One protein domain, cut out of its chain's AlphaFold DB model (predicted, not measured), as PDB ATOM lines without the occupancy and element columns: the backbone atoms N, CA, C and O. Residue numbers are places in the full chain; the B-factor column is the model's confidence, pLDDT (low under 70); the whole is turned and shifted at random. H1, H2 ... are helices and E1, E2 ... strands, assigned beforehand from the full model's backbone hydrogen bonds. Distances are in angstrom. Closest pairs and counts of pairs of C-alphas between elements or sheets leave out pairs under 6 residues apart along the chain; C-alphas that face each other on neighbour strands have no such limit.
ATOM      1  N   PHE A 247      33.467 -45.272 -37.087       81.56
ATOM      2  CA  PHE A 247      34.400 -44.154 -37.028       81.56
ATOM      3  C   PHE A 247      35.831 -44.616 -37.287       81.56
ATOM      4  O   PHE A 247      36.389 -45.441 -36.565       81.56
ATOM      5  N   GLN A 248      36.450 -43.992 -38.282       80.25
ATOM      6  CA  GLN A 248      37.852 -44.181 -38.593       80.25
ATOM      7  C   GLN A 248      38.677 -43.141 -37.835       80.25
ATOM      8  O   GLN A 248      38.390 -41.938 -37.820       80.25
ATOM      9  N   GLY A 249      39.722 -43.620 -37.163       72.06
ATOM     10  CA  GLY A 249      40.662 -42.769 -36.448       72.06
ATOM     11  C   GLY A 249      41.497 -41.945 -37.424       72.06
ATOM     12  O   GLY A 249      42.567 -42.376 -37.845       72.06
ATOM     13  N   HIS A 250      41.042 -40.739 -37.758       73.62
ATOM     14  CA  HIS A 250      41.792 -39.848 -38.642       73.62
ATOM     15  C   HIS A 250      42.781 -38.984 -37.873       73.62
ATOM     16  O   HIS A 250      42.426 -38.281 -36.924       73.62
ATOM     17  N   ARG A 251      44.038 -38.993 -38.320       76.19
ATOM     18  CA  ARG A 251      45.077 -38.071 -37.854       76.19
ATOM     19  C   ARG A 251      45.607 -37.280 -39.039       76.19
ATOM     20  O   ARG A 251      46.317 -37.820 -39.883       76.19
ATOM     21  N   ILE A 252      45.308 -35.983 -39.076       79.19
ATOM     22  CA  ILE A 252      45.976 -35.076 -40.010       79.19
ATOM     23  C   ILE A 252      47.421 -34.925 -39.535       79.19
ATOM     24  O   ILE A 252      47.682 -34.397 -38.451       79.19
ATOM     25  N   LYS A 253      48.373 -35.432 -40.327       76.75
ATOM     26  CA  LYS A 253      49.801 -35.217 -40.063       76.75
ATOM     27  C   LYS A 253      50.045 -33.707 -40.049       76.75
ATOM     28  O   LYS A 253      49.588 -33.011 -40.944       76.75
ATOM     29  N   ARG A 254      50.769 -33.185 -39.055       68.81
ATOM     30  CA  ARG A 254      51.110 -31.747 -38.988       68.81
ATOM     31  C   ARG A 254      52.105 -31.324 -40.074       68.81
ATOM     32  O   ARG A 254      52.219 -30.142 -40.367       68.81
ATOM     33  N   SER A 255      52.818 -32.272 -40.682       62.97
ATOM     34  CA  SER A 255      53.888 -31.985 -41.639       62.97
ATOM     35  C   SER A 255      53.454 -31.240 -42.912       62.97
ATOM     36  O   SER A 255      54.214 -30.370 -43.317       62.97
ATOM     37  N   PRO A 256      52.285 -31.482 -43.544       60.22
ATOM     38  CA  PRO A 256      51.833 -30.685 -44.689       60.22
ATOM     39  C   PRO A 256      51.384 -29.279 -44.265       60.22
ATOM     40  O   PRO A 256      51.614 -28.325 -44.990       60.22
ATOM     41  N   ILE A 257      50.818 -29.145 -43.059       61.50
ATOM     42  CA  ILE A 257      50.395 -27.857 -42.488       61.50
ATOM     43  C   ILE A 257      51.617 -26.964 -42.218       61.50
ATOM     44  O   ILE A 257      51.597 -25.773 -42.496       61.50
ATOM     45  N   LEU A 258      52.700 -27.548 -41.695       56.91
ATOM     46  CA  LEU A 258      53.912 -26.818 -41.305       56.91
ATOM     47  C   LEU A 258      54.884 -26.564 -42.463       56.91
ATOM     48  O   LEU A 258      55.698 -25.653 -42.373       56.91
ATOM     49  N   LYS A 259      54.816 -27.345 -43.547       59.09
ATOM     50  CA  LYS A 259      55.702 -27.173 -44.712       59.09
ATOM     51  C   LYS A 259      55.302 -26.018 -45.632       59.09
ATOM     52  O   LYS A 259      55.915 -25.863 -46.681       59.09
ATOM     53  N   GLY A 260      54.299 -25.219 -45.259       51.47
ATOM     54  CA  GLY A 260      53.944 -24.019 -46.010       51.47
ATOM     55  C   GLY A 260      53.544 -24.311 -47.452       51.47
ATOM     56  O   GLY A 260      53.785 -23.476 -48.319       51.47
ATOM     57  N   SER A 261      52.942 -25.477 -47.735       57.69
ATOM     58  CA  SER A 261      52.235 -25.648 -49.001       57.69
ATOM     59  C   SER A 261      51.076 -24.651 -48.983       57.69
ATOM     60  O   SER A 261      50.018 -24.935 -48.425       57.69
ATOM     61  N   SER A 262      51.304 -23.470 -49.552       62.91
ATOM     62  CA  SER A 262      50.412 -22.302 -49.601       62.91
ATOM     63  C   SER A 262      49.056 -22.570 -50.261       62.91
ATOM     64  O   SER A 262      48.238 -21.670 -50.402       62.91
ATOM     65  N   GLN A 263      48.814 -23.807 -50.681       86.12
ATOM     66  CA  GLN A 263      47.684 -24.213 -51.492       86.12
ATOM     67  C   GLN A 263      46.448 -24.577 -50.672       86.12
ATOM     68  O   GLN A 263      45.374 -24.627 -51.259       86.12
ATOM     69  N   VAL A 264      46.560 -24.848 -49.363       90.06
ATOM     70  CA  VAL A 264      45.417 -25.309 -48.558       90.06
ATOM     71  C   VAL A 264      45.395 -24.700 -47.153       90.06
ATOM     72  O   VAL A 264      46.320 -24.892 -46.365       90.06
ATOM     73  N   GLU A 265      44.286 -24.047 -46.811       91.00
ATOM     74  CA  GLU A 265      43.946 -23.573 -45.468       91.00
ATOM     75  C   GLU A 265      43.114 -24.628 -44.722       91.00
ATOM     76  O   GLU A 265      42.195 -25.213 -45.291       91.00
ATOM     77  N   TYR A 266      43.402 -24.874 -43.440       91.81
ATOM     78  CA  TYR A 266      42.681 -25.858 -42.627       91.81
ATOM     79  C   TYR A 266      41.870 -25.196 -41.514       91.81
ATOM     80  O   TYR A 266      42.381 -24.372 -40.758       91.81
ATOM     81  N   LYS A 267      40.633 -25.662 -41.329       93.19
ATOM     82  CA  LYS A 267      39.734 -25.278 -40.241       93.19
ATOM     83  C   LYS A 267      39.392 -26.488 -39.372       93.19
ATOM     84  O   LYS A 267      39.071 -27.570 -39.864       93.19
ATOM     85  N   TYR A 268      39.448 -26.296 -38.055       91.62
ATOM     86  CA  TYR A 268      39.124 -27.319 -37.059       91.62
ATOM     87  C   TYR A 268      37.812 -26.996 -36.342       91.62
ATOM     88  O   TYR A 268      37.695 -25.950 -35.698       91.62
ATOM     89  N   ASN A 269      36.842 -27.908 -36.398       90.94
ATOM     90  CA  ASN A 269      35.589 -27.779 -35.663       90.94
ATOM     91  C   ASN A 269      35.748 -28.295 -34.228       90.94
ATOM     92  O   ASN A 269      35.791 -29.500 -33.988       90.94
ATOM     93  N   ARG A 270      35.795 -27.377 -33.256       89.69
ATOM     94  CA  ARG A 270      35.882 -27.720 -31.825       89.69
ATOM     95  C   ARG A 270      34.583 -28.285 -31.247       89.69
ATOM     96  O   ARG A 270      34.644 -28.915 -30.200       89.69
ATOM     97  N   ARG A 271      33.438 -28.046 -31.903       87.94
ATOM     98  CA  ARG A 271      32.127 -28.564 -31.475       87.94
ATOM     99  C   ARG A 271      31.920 -30.017 -31.889       87.94
ATOM    100  O   ARG A 271      31.127 -30.712 -31.273       87.94
ATOM    101  N   CYS A 272      32.638 -30.472 -32.917       83.94
ATOM    102  CA  CYS A 272      32.632 -31.875 -33.292       83.94
ATOM    103  C   CYS A 272      33.281 -32.682 -32.157       83.94
ATOM    104  O   CYS A 272      34.434 -32.399 -31.797       83.94
ATOM    105  N   PRO A 273      32.570 -33.663 -31.576       81.38
ATOM    106  CA  PRO A 273      33.127 -34.474 -30.510       81.38
ATOM    107  C   PRO A 273      34.348 -35.230 -31.030       81.38
ATOM    108  O   PRO A 273      34.540 -35.451 -32.234       81.38
ATOM    109  N   LYS A 274      35.236 -35.609 -30.111       76.00
ATOM    110  CA  LYS A 274      36.401 -36.398 -30.497       76.00
ATOM    111  C   LYS A 274      35.878 -37.701 -31.101       76.00
ATOM    112  O   LYS A 274      35.084 -38.377 -30.464       76.00
ATOM    113  N   SER A 275      36.332 -38.054 -32.310       66.00
ATOM    114  CA  SER A 275      36.225 -39.438 -32.778       66.00
ATOM    115  C   SER A 275      36.773 -40.299 -31.652       66.00
ATOM    116  O   SER A 275      37.937 -40.122 -31.277       66.00
ATOM    117  N   SER A 276      35.920 -41.125 -31.057       58.78
ATOM    118  CA  SER A 276      36.341 -42.046 -30.020       58.78
ATOM    119  C   SER A 276      37.502 -42.869 -30.572       58.78
ATOM    120  O   SER A 276      37.575 -43.137 -31.775       58.78
ATOM    121  N   ASN A 277      38.482 -43.202 -29.734       52.69
ATOM    122  CA  ASN A 277      39.667 -43.958 -30.152       52.69
ATOM    123  C   ASN A 277      39.312 -45.435 -30.447       52.69
ATOM    124  O   ASN A 277      39.933 -46.336 -29.895       52.69
ATOM    125  N   GLY A 278      38.257 -45.697 -31.225       51.34
ATOM    126  CA  GLY A 278      37.699 -47.022 -31.506       51.34
ATOM    127  C   GLY A 278      37.068 -47.732 -30.301       51.34
ATOM    128  O   GLY A 278      36.451 -48.775 -30.488       51.34
ATOM    129  N   CYS A 279      37.220 -47.194 -29.084       46.97
ATOM    130  CA  CYS A 279      36.775 -47.839 -27.849       46.97
ATOM    131  C   CYS A 279      35.269 -47.665 -27.613       46.97
ATOM    132  O   CYS A 279      34.578 -48.654 -27.403       46.97
ATOM    133  N   GLU A 280      34.730 -46.445 -27.743       49.44
ATOM    134  CA  GLU A 280      33.292 -46.230 -27.505       49.44
ATOM    135  C   GLU A 280      32.455 -47.016 -28.513       49.44
ATOM    136  O   GLU A 280      31.569 -47.738 -28.089       49.44
ATOM    137  N   THR A 281      32.808 -47.049 -29.805       50.38
ATOM    138  CA  THR A 281      32.071 -47.841 -30.812       50.38
ATOM    139  C   THR A 281      32.044 -49.350 -30.536       50.38
ATOM    140  O   THR A 281      31.180 -50.036 -31.080       50.38
ATOM    141  N   ARG A 282      32.970 -49.881 -29.722       50.09
ATOM    142  CA  ARG A 282      32.988 -51.295 -29.301       50.09
ATOM    143  C   ARG A 282      32.222 -51.558 -28.003       50.09
ATOM    144  O   ARG A 282      31.819 -52.692 -27.793       50.09
ATOM    145  N   CYS A 283      32.057 -50.553 -27.145       44.94
ATOM    146  CA  CYS A 283      31.501 -50.724 -25.799       44.94
ATOM    147  C   CYS A 283      30.108 -50.107 -25.622       44.94
ATOM    148  O   CYS A 283      29.427 -50.437 -24.657       44.94
ATOM    149  N   CYS A 284      29.676 -49.243 -26.540       50.47
ATOM    150  CA  CYS A 284      28.307 -48.748 -26.568       50.47
ATOM    151  C   CYS A 284      27.383 -49.833 -27.138       50.47
ATOM    152  O   CYS A 284      27.538 -50.261 -28.286       50.47
ATOM    153  N   GLY A 285      26.458 -50.331 -26.314       56.03
ATOM    154  CA  GLY A 285      25.461 -51.310 -26.744       56.03
ATOM    155  C   GLY A 285      24.606 -50.778 -27.902       56.03
ATOM    156  O   GLY A 285      24.551 -49.573 -28.150       56.03
ATOM    157  N   PHE A 286      23.897 -51.670 -28.600       55.28
ATOM    158  CA  PHE A 286      23.040 -51.336 -29.750       55.28
ATOM    159  C   PHE A 286      22.110 -50.129 -29.493       55.28
ATOM    160  O   PHE A 286      21.947 -49.277 -30.364       55.28
ATOM    161  N   LYS A 287      21.591 -49.993 -28.262       60.25
ATOM    162  CA  LYS A 287      20.730 -48.876 -27.826       60.25
ATOM    163  C   LYS A 287      21.389 -47.492 -27.914       60.25
ATOM    164  O   LYS A 287      20.704 -46.504 -28.140       60.25
ATOM    165  N   GLU A 288      22.706 -47.390 -27.754       69.31
ATOM    166  CA  GLU A 288      23.407 -46.103 -27.866       69.31
ATOM    167  C   GLU A 288      23.629 -45.692 -29.330       69.31
ATOM    168  O   GLU A 288      23.667 -44.497 -29.637       69.31
ATOM    169  N   ARG A 289      23.702 -46.665 -30.251       71.94
ATOM    170  CA  ARG A 289      23.905 -46.431 -31.692       71.94
ATOM    171  C   ARG A 289      22.672 -45.869 -32.403       71.94
ATOM    172  O   ARG A 289      22.803 -45.331 -33.498       71.94
ATOM    173  N   THR A 290      21.497 -45.956 -31.789       77.12
ATOM    174  CA  THR A 290      20.256 -45.345 -32.293       77.12
ATOM    175  C   THR A 290      19.917 -44.030 -31.591       77.12
ATOM    176  O   THR A 290      18.934 -43.382 -31.938       77.12
ATOM    177  N   SER A 291      20.735 -43.591 -30.626       85.38
ATOM    178  CA  SER A 291      20.496 -42.329 -29.925       85.38
ATOM    179  C   SER A 291      20.608 -41.130 -30.873       85.38
ATOM    180  O   SER A 291      21.536 -41.037 -31.681       85.38
ATOM    181  N   ALA A 292      19.715 -40.149 -30.727       86.12
ATOM    182  CA  ALA A 292      19.747 -38.919 -31.524       86.12
ATOM    183  C   ALA A 292      21.106 -38.193 -31.436       86.12
ATOM    184  O   ALA A 292      21.596 -37.646 -32.426       86.12
ATOM    185  N   SER A 293      21.765 -38.241 -30.272       85.50
ATOM    186  CA  SER A 293      23.117 -37.708 -30.074       85.50
ATOM    187  C   SER A 293      24.175 -38.428 -30.907       85.50
ATOM    188  O   SER A 293      25.069 -37.780 -31.456       85.50
ATOM    189  N   PHE A 294      24.088 -39.756 -31.022       85.56
ATOM    190  CA  PHE A 294      25.004 -40.533 -31.850       85.56
ATOM    191  C   PHE A 294      24.798 -40.212 -33.329       85.56
ATOM    192  O   PHE A 294      25.770 -39.930 -34.030       85.56
ATOM    193  N   ILE A 295      23.548 -40.167 -33.794       87.44
ATOM    194  CA  ILE A 295      23.260 -39.878 -35.203       87.44
ATOM    195  C   ILE A 295      23.692 -38.446 -35.558       87.44
ATOM    196  O   ILE A 295      24.375 -38.234 -36.560       87.44
ATOM    197  N   SER A 296      23.429 -37.470 -34.686       88.12
ATOM    198  CA  SER A 296      23.921 -36.093 -34.850       88.12
ATOM    199  C   SER A 296      25.456 -36.006 -34.906       88.12
ATOM    200  O   SER A 296      26.032 -35.186 -35.623       88.12
ATOM    201  N   ASN A 297      26.163 -36.889 -34.198       87.56
ATOM    202  CA  ASN A 297      27.622 -36.957 -34.247       87.56
ATOM    203  C   ASN A 297      28.143 -37.473 -35.606       87.56
ATOM    204  O   ASN A 297      29.209 -37.035 -36.052       87.56
ATOM    205  N   LEU A 298      27.402 -38.357 -36.286       88.94
ATOM    206  CA  LEU A 298      27.790 -38.885 -37.602       88.94
ATOM    207  C   LEU A 298      27.824 -37.797 -38.681       88.94
ATOM    208  O   LEU A 298      28.696 -37.834 -39.548       88.94
ATOM    209  N   THR A 299      26.940 -36.802 -38.595       90.69
ATOM    210  CA  THR A 299      26.862 -35.704 -39.572       90.69
ATOM    211  C   THR A 299      27.861 -34.575 -39.296       90.69
ATOM    212  O   THR A 299      28.145 -33.732 -40.152       90.69
ATOM    213  N   CYS A 300      28.477 -34.565 -38.111       90.00
ATOM    214  CA  CYS A 300      29.452 -33.552 -37.735       90.00
ATOM    215  C   CYS A 300      30.806 -33.749 -38.437       90.00
ATOM    216  O   CYS A 300      31.525 -34.727 -38.208       90.00
ATOM    217  N   TRP A 301      31.243 -32.731 -39.184       91.62
ATOM    218  CA  TRP A 301      32.610 -32.642 -39.698       91.62
ATOM    219  C   TRP A 301      33.570 -32.122 -38.622       91.62
ATOM    220  O   TRP A 301      33.266 -31.185 -37.876       91.62
ATOM    221  N   ARG A 302      34.770 -32.711 -38.563       90.38
ATOM    222  CA  ARG A 302      35.828 -32.296 -37.625       90.38
ATOM    223  C   ARG A 302      36.872 -31.393 -38.260       90.38
ATOM    224  O   ARG A 302      37.377 -30.472 -37.618       90.38
ATOM    225  N   TYR A 303      37.199 -31.684 -39.509       92.44
ATOM    226  CA  TYR A 303      38.199 -30.968 -40.277       92.44
ATOM    227  C   TYR A 303      37.579 -30.514 -41.590       92.44
ATOM    228  O   TYR A 303      36.881 -31.279 -42.253       92.44
ATOM    229  N   GLU A 304      37.855 -29.272 -41.945       94.94
ATOM    230  CA  GLU A 304      37.527 -28.671 -43.230       94.94
ATOM    231  C   GLU A 304      38.826 -28.106 -43.801       94.94
ATOM    232  O   GLU A 304      39.696 -27.651 -43.052       94.94
ATOM    233  N   ARG A 305      38.991 -28.186 -45.115       94.38
ATOM    234  CA  ARG A 305      40.116 -27.582 -45.812       94.38
ATOM    235  C   ARG A 305      39.614 -26.766 -46.993       94.38
ATOM    236  O   ARG A 305      38.663 -27.169 -47.657       94.38
ATOM    237  N   ARG A 306      40.243 -25.625 -47.241       95.44
ATOM    238  CA  ARG A 306      39.953 -24.730 -48.359       95.44
ATOM    239  C   ARG A 306      41.186 -24.647 -49.237       95.44
ATOM    240  O   ARG A 306      42.266 -24.330 -48.751       95.44
ATOM    241  N   HIS A 307      41.030 -24.928 -50.521       93.81
ATOM    242  CA  HIS A 307      42.100 -24.767 -51.498       93.81
ATOM    243  C   HIS A 307      42.242 -23.286 -51.854       93.81
ATOM    244  O   HIS A 307      41.293 -22.682 -52.344       93.81
ATOM    245  N   CYS A 308      43.410 -22.694 -51.614       92.25
ATOM    246  CA  CYS A 308      43.647 -21.257 -51.780       92.25
ATOM    247  C   CYS A 308      43.517 -20.800 -53.239       92.25
ATOM    248  O   CYS A 308      43.058 -19.695 -53.488       92.25
ATOM    249  N   LEU A 309      43.915 -21.648 -54.195       91.88
ATOM    250  CA  LEU A 309      43.901 -21.310 -55.624       91.88
ATOM    251  C   LEU A 309      42.516 -21.461 -56.255       91.88
ATOM    252  O   LEU A 309      42.139 -20.668 -57.104       91.88
ATOM    253  N   THR A 310      41.772 -22.497 -55.867       94.62
ATOM    254  CA  THR A 310      40.485 -22.837 -56.497       94.62
ATOM    255  C   THR A 310      39.281 -22.405 -55.666       94.62
ATOM    256  O   THR A 310      38.149 -22.594 -56.094       94.62
ATOM    257  N   GLY A 311      39.496 -21.939 -54.434       95.25
ATOM    258  CA  GLY A 311      38.437 -21.635 -53.469       95.25
ATOM    259  C   GLY A 311      37.653 -22.856 -52.968       95.25
ATOM    260  O   GLY A 311      36.835 -22.711 -52.057       95.25
ATOM    261  N   ARG A 312      37.899 -24.059 -53.510       95.56
ATOM    262  CA  ARG A 312      37.128 -25.270 -53.202       95.56
ATOM    263  C   ARG A 312      37.248 -25.634 -51.732       95.56
ATOM    264  O   ARG A 312      38.348 -25.679 -51.179       95.56
ATOM    265  N   VAL A 313      36.108 -25.930 -51.118       96.56
ATOM    266  CA  VAL A 313      36.021 -26.342 -49.717       96.56
ATOM    267  C   VAL A 313      35.709 -27.827 -49.656       96.56
ATOM    268  O   VAL A 313      34.756 -28.294 -50.274       96.56
ATOM    269  N   GLU A 314      36.496 -28.555 -48.878       96.31
ATOM    270  CA  GLU A 314      36.326 -29.982 -48.642       96.31
ATOM    271  C   GLU A 314      36.228 -30.263 -47.145       96.31
ATOM    272  O   GLU A 314      36.933 -29.669 -46.325       96.31
ATOM    273  N   ARG A 315      35.375 -31.213 -46.779       95.31
ATOM    274  CA  ARG A 315      35.196 -31.706 -45.417       95.31
ATOM    275  C   ARG A 315      35.748 -33.113 -45.308       95.31
ATOM    276  O   ARG A 315      35.604 -33.929 -46.213       95.31
ATOM    277  N   MET A 316      36.389 -33.397 -44.181       92.94
ATOM    278  CA  MET A 316      36.870 -34.738 -43.889       92.94
ATOM    279  C   MET A 316      35.725 -35.603 -43.348       92.94
ATOM    280  O   MET A 316      35.273 -35.391 -42.218       92.94
ATOM    281  N   CYS A 317      35.307 -36.607 -44.114       92.62
ATOM    282  CA  CYS A 317      34.428 -37.675 -43.662       92.62
ATOM    283  C   CYS A 317      35.130 -38.523 -42.594       92.62
ATOM    284  O   CYS A 317      36.261 -38.987 -42.755       92.62
ATOM    285  N   ARG A 318      34.452 -38.736 -41.466       90.12
ATOM    286  CA  ARG A 318      35.002 -39.494 -40.334       90.12
ATOM    287  C   ARG A 318      34.780 -41.000 -40.437       90.12
ATOM    288  O   ARG A 318      35.318 -41.733 -39.614       90.12
ATOM    289  N   LEU A 319      34.007 -41.436 -41.424       90.19
ATOM    290  CA  LEU A 319      33.569 -42.817 -41.599       90.19
ATOM    291  C   LEU A 319      34.334 -43.516 -42.737       90.19
ATOM    292  O   LEU A 319      34.575 -44.715 -42.668       90.19
ATOM    293  N   CYS A 320      34.814 -42.774 -43.742       88.69
ATOM    294  CA  CYS A 320      35.656 -43.328 -44.805       88.69
ATOM    295  C   CYS A 320      37.072 -43.679 -44.350       88.69
ATOM    296  O   CYS A 320      37.693 -42.945 -43.578       88.69
ATOM    297  N   ARG A 321      37.635 -44.734 -44.948       81.50
ATOM    298  CA  ARG A 321      39.067 -45.058 -44.912       81.50
ATOM    299  C   ARG A 321      39.775 -44.455 -46.132       81.50
ATOM    300  O   ARG A 321      39.285 -44.539 -47.250       81.50
ATOM    301  N   GLY A 322      40.963 -43.884 -45.936       80.44
ATOM    302  CA  GLY A 322      41.788 -43.386 -47.042       80.44
ATOM    303  C   GLY A 322      41.369 -42.003 -47.544       80.44
ATOM    304  O   GLY A 322      41.599 -41.013 -46.849       80.44
ATOM    305  N   GLN A 323      40.823 -41.922 -48.763       78.62
ATOM    306  CA  GLN A 323      40.379 -40.659 -49.364       78.62
ATOM    307  C   GLN A 323      39.070 -40.212 -48.724       78.62
ATOM    308  O   GLN A 323      37.984 -40.583 -49.138       78.62
ATOM    309  N   ASN A 324      39.204 -39.434 -47.661       89.12
ATOM    310  CA  ASN A 324      38.100 -38.998 -46.823       89.12
ATOM    311  C   ASN A 324      37.786 -37.508 -46.980       89.12
ATOM    312  O   ASN A 324      36.991 -36.983 -46.216       89.12
ATOM    313  N   TRP A 325      38.422 -36.812 -47.920       93.00
ATOM    314  CA  TRP A 325      38.101 -35.423 -48.226       93.00
ATOM    315  C   TRP A 325      37.035 -35.387 -49.307       93.00
ATOM    316  O   TRP A 325      37.266 -35.857 -50.415       93.00
ATOM    317  N   VAL A 326      35.885 -34.831 -48.959       93.62
ATOM    318  CA  VAL A 326      34.706 -34.747 -49.818       93.62
ATOM    319  C   VAL A 326      34.379 -33.277 -50.008       93.62
ATOM    320  O   VAL A 326      34.494 -32.501 -49.057       93.62
ATOM    321  N   LEU A 327      33.995 -32.871 -51.218       95.19
ATOM    322  CA  LEU A 327      33.568 -31.497 -51.467       95.19
ATOM    323  C   LEU A 327      32.423 -31.125 -50.524       95.19
ATOM    324  O   LEU A 327      31.570 -31.947 -50.202       95.19
ATOM    325  N   LYS A 328      32.412 -29.876 -50.051       95.50
ATOM    326  CA  LYS A 328      31.401 -29.404 -49.098       95.50
ATOM    327  C   LYS A 328      29.976 -29.599 -49.634       95.50
ATOM    328  O   LYS A 328      29.117 -29.958 -48.838       95.50
ATOM    329  N   ALA A 329      29.766 -29.365 -50.932       94.25
ATOM    330  CA  ALA A 329      28.479 -29.544 -51.609       94.25
ATOM    331  C   ALA A 329      28.030 -31.016 -51.630       94.25
ATOM    332  O   ALA A 329      26.863 -31.304 -51.411       94.25
ATOM    333  N   ASP A 330      28.973 -31.949 -51.775       93.81
ATOM    334  CA  ASP A 330      28.674 -33.381 -51.889       93.81
ATOM    335  C   ASP A 330      28.675 -34.100 -50.532       93.81
ATOM    336  O   ASP A 330      28.500 -35.315 -50.470       93.81
ATOM    337  N   PHE A 331      28.938 -33.390 -49.430       93.62
ATOM    338  CA  PHE A 331      29.199 -34.024 -48.137       93.62
ATOM    339  C   PHE A 331      27.981 -34.777 -47.594       93.62
ATOM    340  O   PHE A 331      28.130 -35.873 -47.060       93.62
ATOM    341  N   GLU A 332      26.786 -34.211 -47.744       93.50
ATOM    342  CA  GLU A 332      25.536 -34.827 -47.281       93.50
ATOM    343  C   GLU A 332      25.165 -36.032 -48.150       93.50
ATOM    344  O   GLU A 332      24.963 -37.126 -47.626       93.50
ATOM    345  N   THR A 333      25.222 -35.883 -49.476       93.38
ATOM    346  CA  THR A 333      25.049 -36.988 -50.433       93.38
ATOM    347  C   THR A 333      26.042 -38.121 -50.179       93.38
ATOM    348  O   THR A 333      25.687 -39.298 -50.225       93.38
ATOM    349  N   HIS A 334      27.291 -37.786 -49.856       94.38
ATOM    350  CA  HIS A 334      28.308 -38.763 -49.498       94.38
ATOM    351  C   HIS A 334      27.965 -39.507 -48.205       94.38
ATOM    352  O   HIS A 334      28.085 -40.731 -48.168       94.38
ATOM    353  N   LEU A 335      27.532 -38.804 -47.154       94.69
ATOM    354  CA  LEU A 335      27.086 -39.427 -45.906       94.69
ATOM    355  C   LEU A 335      25.891 -40.362 -46.134       94.69
ATOM    356  O   LEU A 335      25.873 -41.472 -45.599       94.69
ATOM    357  N   LEU A 336      24.944 -39.965 -46.979       94.88
ATOM    358  CA  LEU A 336      23.799 -40.794 -47.329       94.88
ATOM    359  C   LEU A 336      24.221 -42.049 -48.093       94.88
ATOM    360  O   LEU A 336      23.968 -43.163 -47.646       94.88
ATOM    361  N   LEU A 337      24.897 -41.887 -49.226       93.62
ATOM    362  CA  LEU A 337      25.137 -42.999 -50.142       93.62
ATOM    363  C   LEU A 337      26.333 -43.860 -49.725       93.62
ATOM    364  O   LEU A 337      26.398 -45.028 -50.071       93.62
ATOM    365  N   SER A 338      27.281 -43.343 -48.944       93.06
ATOM    366  CA  SER A 338      28.436 -44.138 -48.490       93.06
ATOM    367  C   SER A 338      28.225 -44.756 -47.112       93.06
ATOM    368  O   SER A 338      28.816 -45.794 -46.807       93.06
ATOM    369  N   HIS A 339      27.414 -44.107 -46.272       94.50
ATOM    370  CA  HIS A 339      27.310 -44.419 -44.845       94.50
ATOM    371  C   HIS A 339      25.865 -44.605 -44.355       94.50
ATOM    372  O   HIS A 339      25.644 -44.970 -43.194       94.50
ATOM    373  N   GLY A 340      24.876 -44.390 -45.225       95.38
ATOM    374  CA  GLY A 340      23.462 -44.534 -44.908       95.38
ATOM    375  C   GLY A 340      23.005 -43.561 -43.834       95.38
ATOM    376  O   GLY A 340      22.217 -43.959 -42.979       95.38
ATOM    377  N   VAL A 341      23.568 -42.353 -43.802       95.19
ATOM    378  CA  VAL A 341      23.185 -41.291 -42.866       95.19
ATOM    379  C   VAL A 341      22.361 -40.270 -43.638       95.19
ATOM    380  O   VAL A 341      22.904 -39.509 -44.435       95.19
ATOM    381  N   LEU A 342      21.051 -40.282 -43.416       94.06
ATOM    382  CA  LEU A 342      20.105 -39.385 -44.064       94.06
ATOM    383  C   LEU A 342      19.915 -38.148 -43.184       94.06
ATOM    384  O   LEU A 342      19.669 -38.262 -41.986       94.06
ATOM    385  N   GLN A 343      20.042 -36.955 -43.759       92.50
ATOM    386  CA  GLN A 343      19.813 -35.699 -43.044       92.50
ATOM    387  C   GLN A 343      18.921 -34.783 -43.887       92.50
ATOM    388  O   GLN A 343      19.444 -33.953 -44.627       92.50
ATOM    389  N   PRO A 344      17.589 -34.930 -43.802       88.69
ATOM    390  CA  PRO A 344      16.679 -34.058 -44.530       88.69
ATOM    391  C   PRO A 344      16.711 -32.621 -43.986       88.69
ATOM    392  O   PRO A 344      16.934 -32.426 -42.782       88.69
ATOM    393  N   PRO A 345      16.470 -31.600 -44.827       88.00
ATOM    394  CA  PRO A 345      16.401 -30.214 -44.386       88.00
ATOM    395  C   PRO A 345      15.335 -30.035 -43.298       88.00
ATOM    396  O   PRO A 345      14.187 -30.437 -43.455       88.00
ATOM    397  N   GLY A 346      15.719 -29.443 -42.166       88.88
ATOM    398  CA  GLY A 346      14.802 -29.177 -41.053       88.88
ATOM    399  C   GLY A 346      14.404 -30.394 -40.207       88.88
ATOM    400  O   GLY A 346      13.750 -30.207 -39.184       88.88
ATOM    401  N   LEU A 347      14.832 -31.609 -40.568       89.62
ATOM    402  CA  LEU A 347      14.560 -32.827 -39.802       89.62
ATOM    403  C   LEU A 347      15.801 -33.310 -39.046       89.62
ATOM    404  O   LEU A 347      16.947 -32.981 -39.367       89.62
ATOM    405  N   SER A 348      15.570 -34.103 -38.000       90.19
ATOM    406  CA  SER A 348      16.656 -34.791 -37.308       90.19
ATOM    407  C   SER A 348      17.287 -35.837 -38.233       90.19
ATOM    408  O   SER A 348      16.547 -36.559 -38.903       90.19
TER     409      SER A 348
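This is residues 247 to 348 of the 415 residues of an uncharacterized protein of Cyberlindnera jadinii (strain ATCC 18201 / CBS 1600 / BCRC 20928 / JCM 3617 / NBRC 0987 / NRRL Y-1542) (UniProt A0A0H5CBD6). A small twisted sheet of four short strands, E1 to E4, makes one half of the domain, with helix H5 over its edge strand E4; the other half is a loop-rich region with the short helices H2, H3 and H4. Helix H1 lies near the opposite end of the long axis from H3, and residues 282 to 287 stick out. The printed part has 102 residues with five named helices and four named strands, along the chain H1 E1 H2 H3 H4 E2 E3 E4 H5; the sheet's order is E1 E2 E3 E4, antiparallel throughout. The class is mixed, helices and strands, though under half of the residues are in named elements. The whole is only just compact, close to loose, with a radius of gyration of the C-alphas of 14.8 A and spans of 45 by 31 by 23 A.

E1 is residues 264 to 268, 13.3 A long, beginning at C-alpha 264 (45.417, -25.309, -48.558). E2 is residues 303 to 307, 13.4 A, E3 residues 313 to 316, 10.3 A, and E4 residues 325 to 327. H5, residues 331 to 339, is 11.1 A long and ends at C-alpha 339 (27.310, -44.419, -44.845). H4, residues 292 to 299, is 11.2 A long. H1 is residues 254 to 258, H2 residues 280 to 283 and H3 residues 286 to 289.

E2, E3 and E4 form a meander, each strand the antiparallel neighbour of the one before; E2 and E3 are a hairpin, as are E3 and E4. E1 and E2 are antiparallel at 159 degrees, with N 265 and O 306 2.8 A apart. E2 and E3 have N 305 and O 314 at 2.8 A, and E3 and E4 have N 315 and O 326 at 2.8 A, within hydrogen-bond range. From edge to edge the strands' lines turn by 80 degrees. H5 is on the sheet at a height over the sheet of 10.4 A, over E4; on the local plane, fitted to just 6 C-alphas, it runs slantwise to the strands, at 36 degrees to E4. The closest C-alphas of E4 and H5, those of Val 326 and His 334, are 7.6 A apart. H4 and H5 are close but not clearly touching, Thr 299 and Leu 335 having the closest C-alphas at 7.4 A; their lines are about perpendicular at 71 degrees, only just beyond steep. H3 and H4 are close but not clearly touching, the closest C-alphas, of Glu 288 and Phe 294, being 7.0 A apart. H2 and H3 are apart, only just, at 8.3 A. H1 is not on the sheet, only just, with 4 pairs of C-alphas within 10 A. Every O i to N i+4 pair is within hydrogen-bond range in H1 and H5, 3 of 4 are in H4, and H2 and H3 are too short for such a pair.

The two C-alphas farthest apart, of Gly 285 and Leu 309, are 45.5 A apart. The printed part has no cut; the link from E1 to H2, 11 residues, is long. The mean pLDDT of the printed part is 81.9, and residues 254 to 262 and 275 to 288 are under 70.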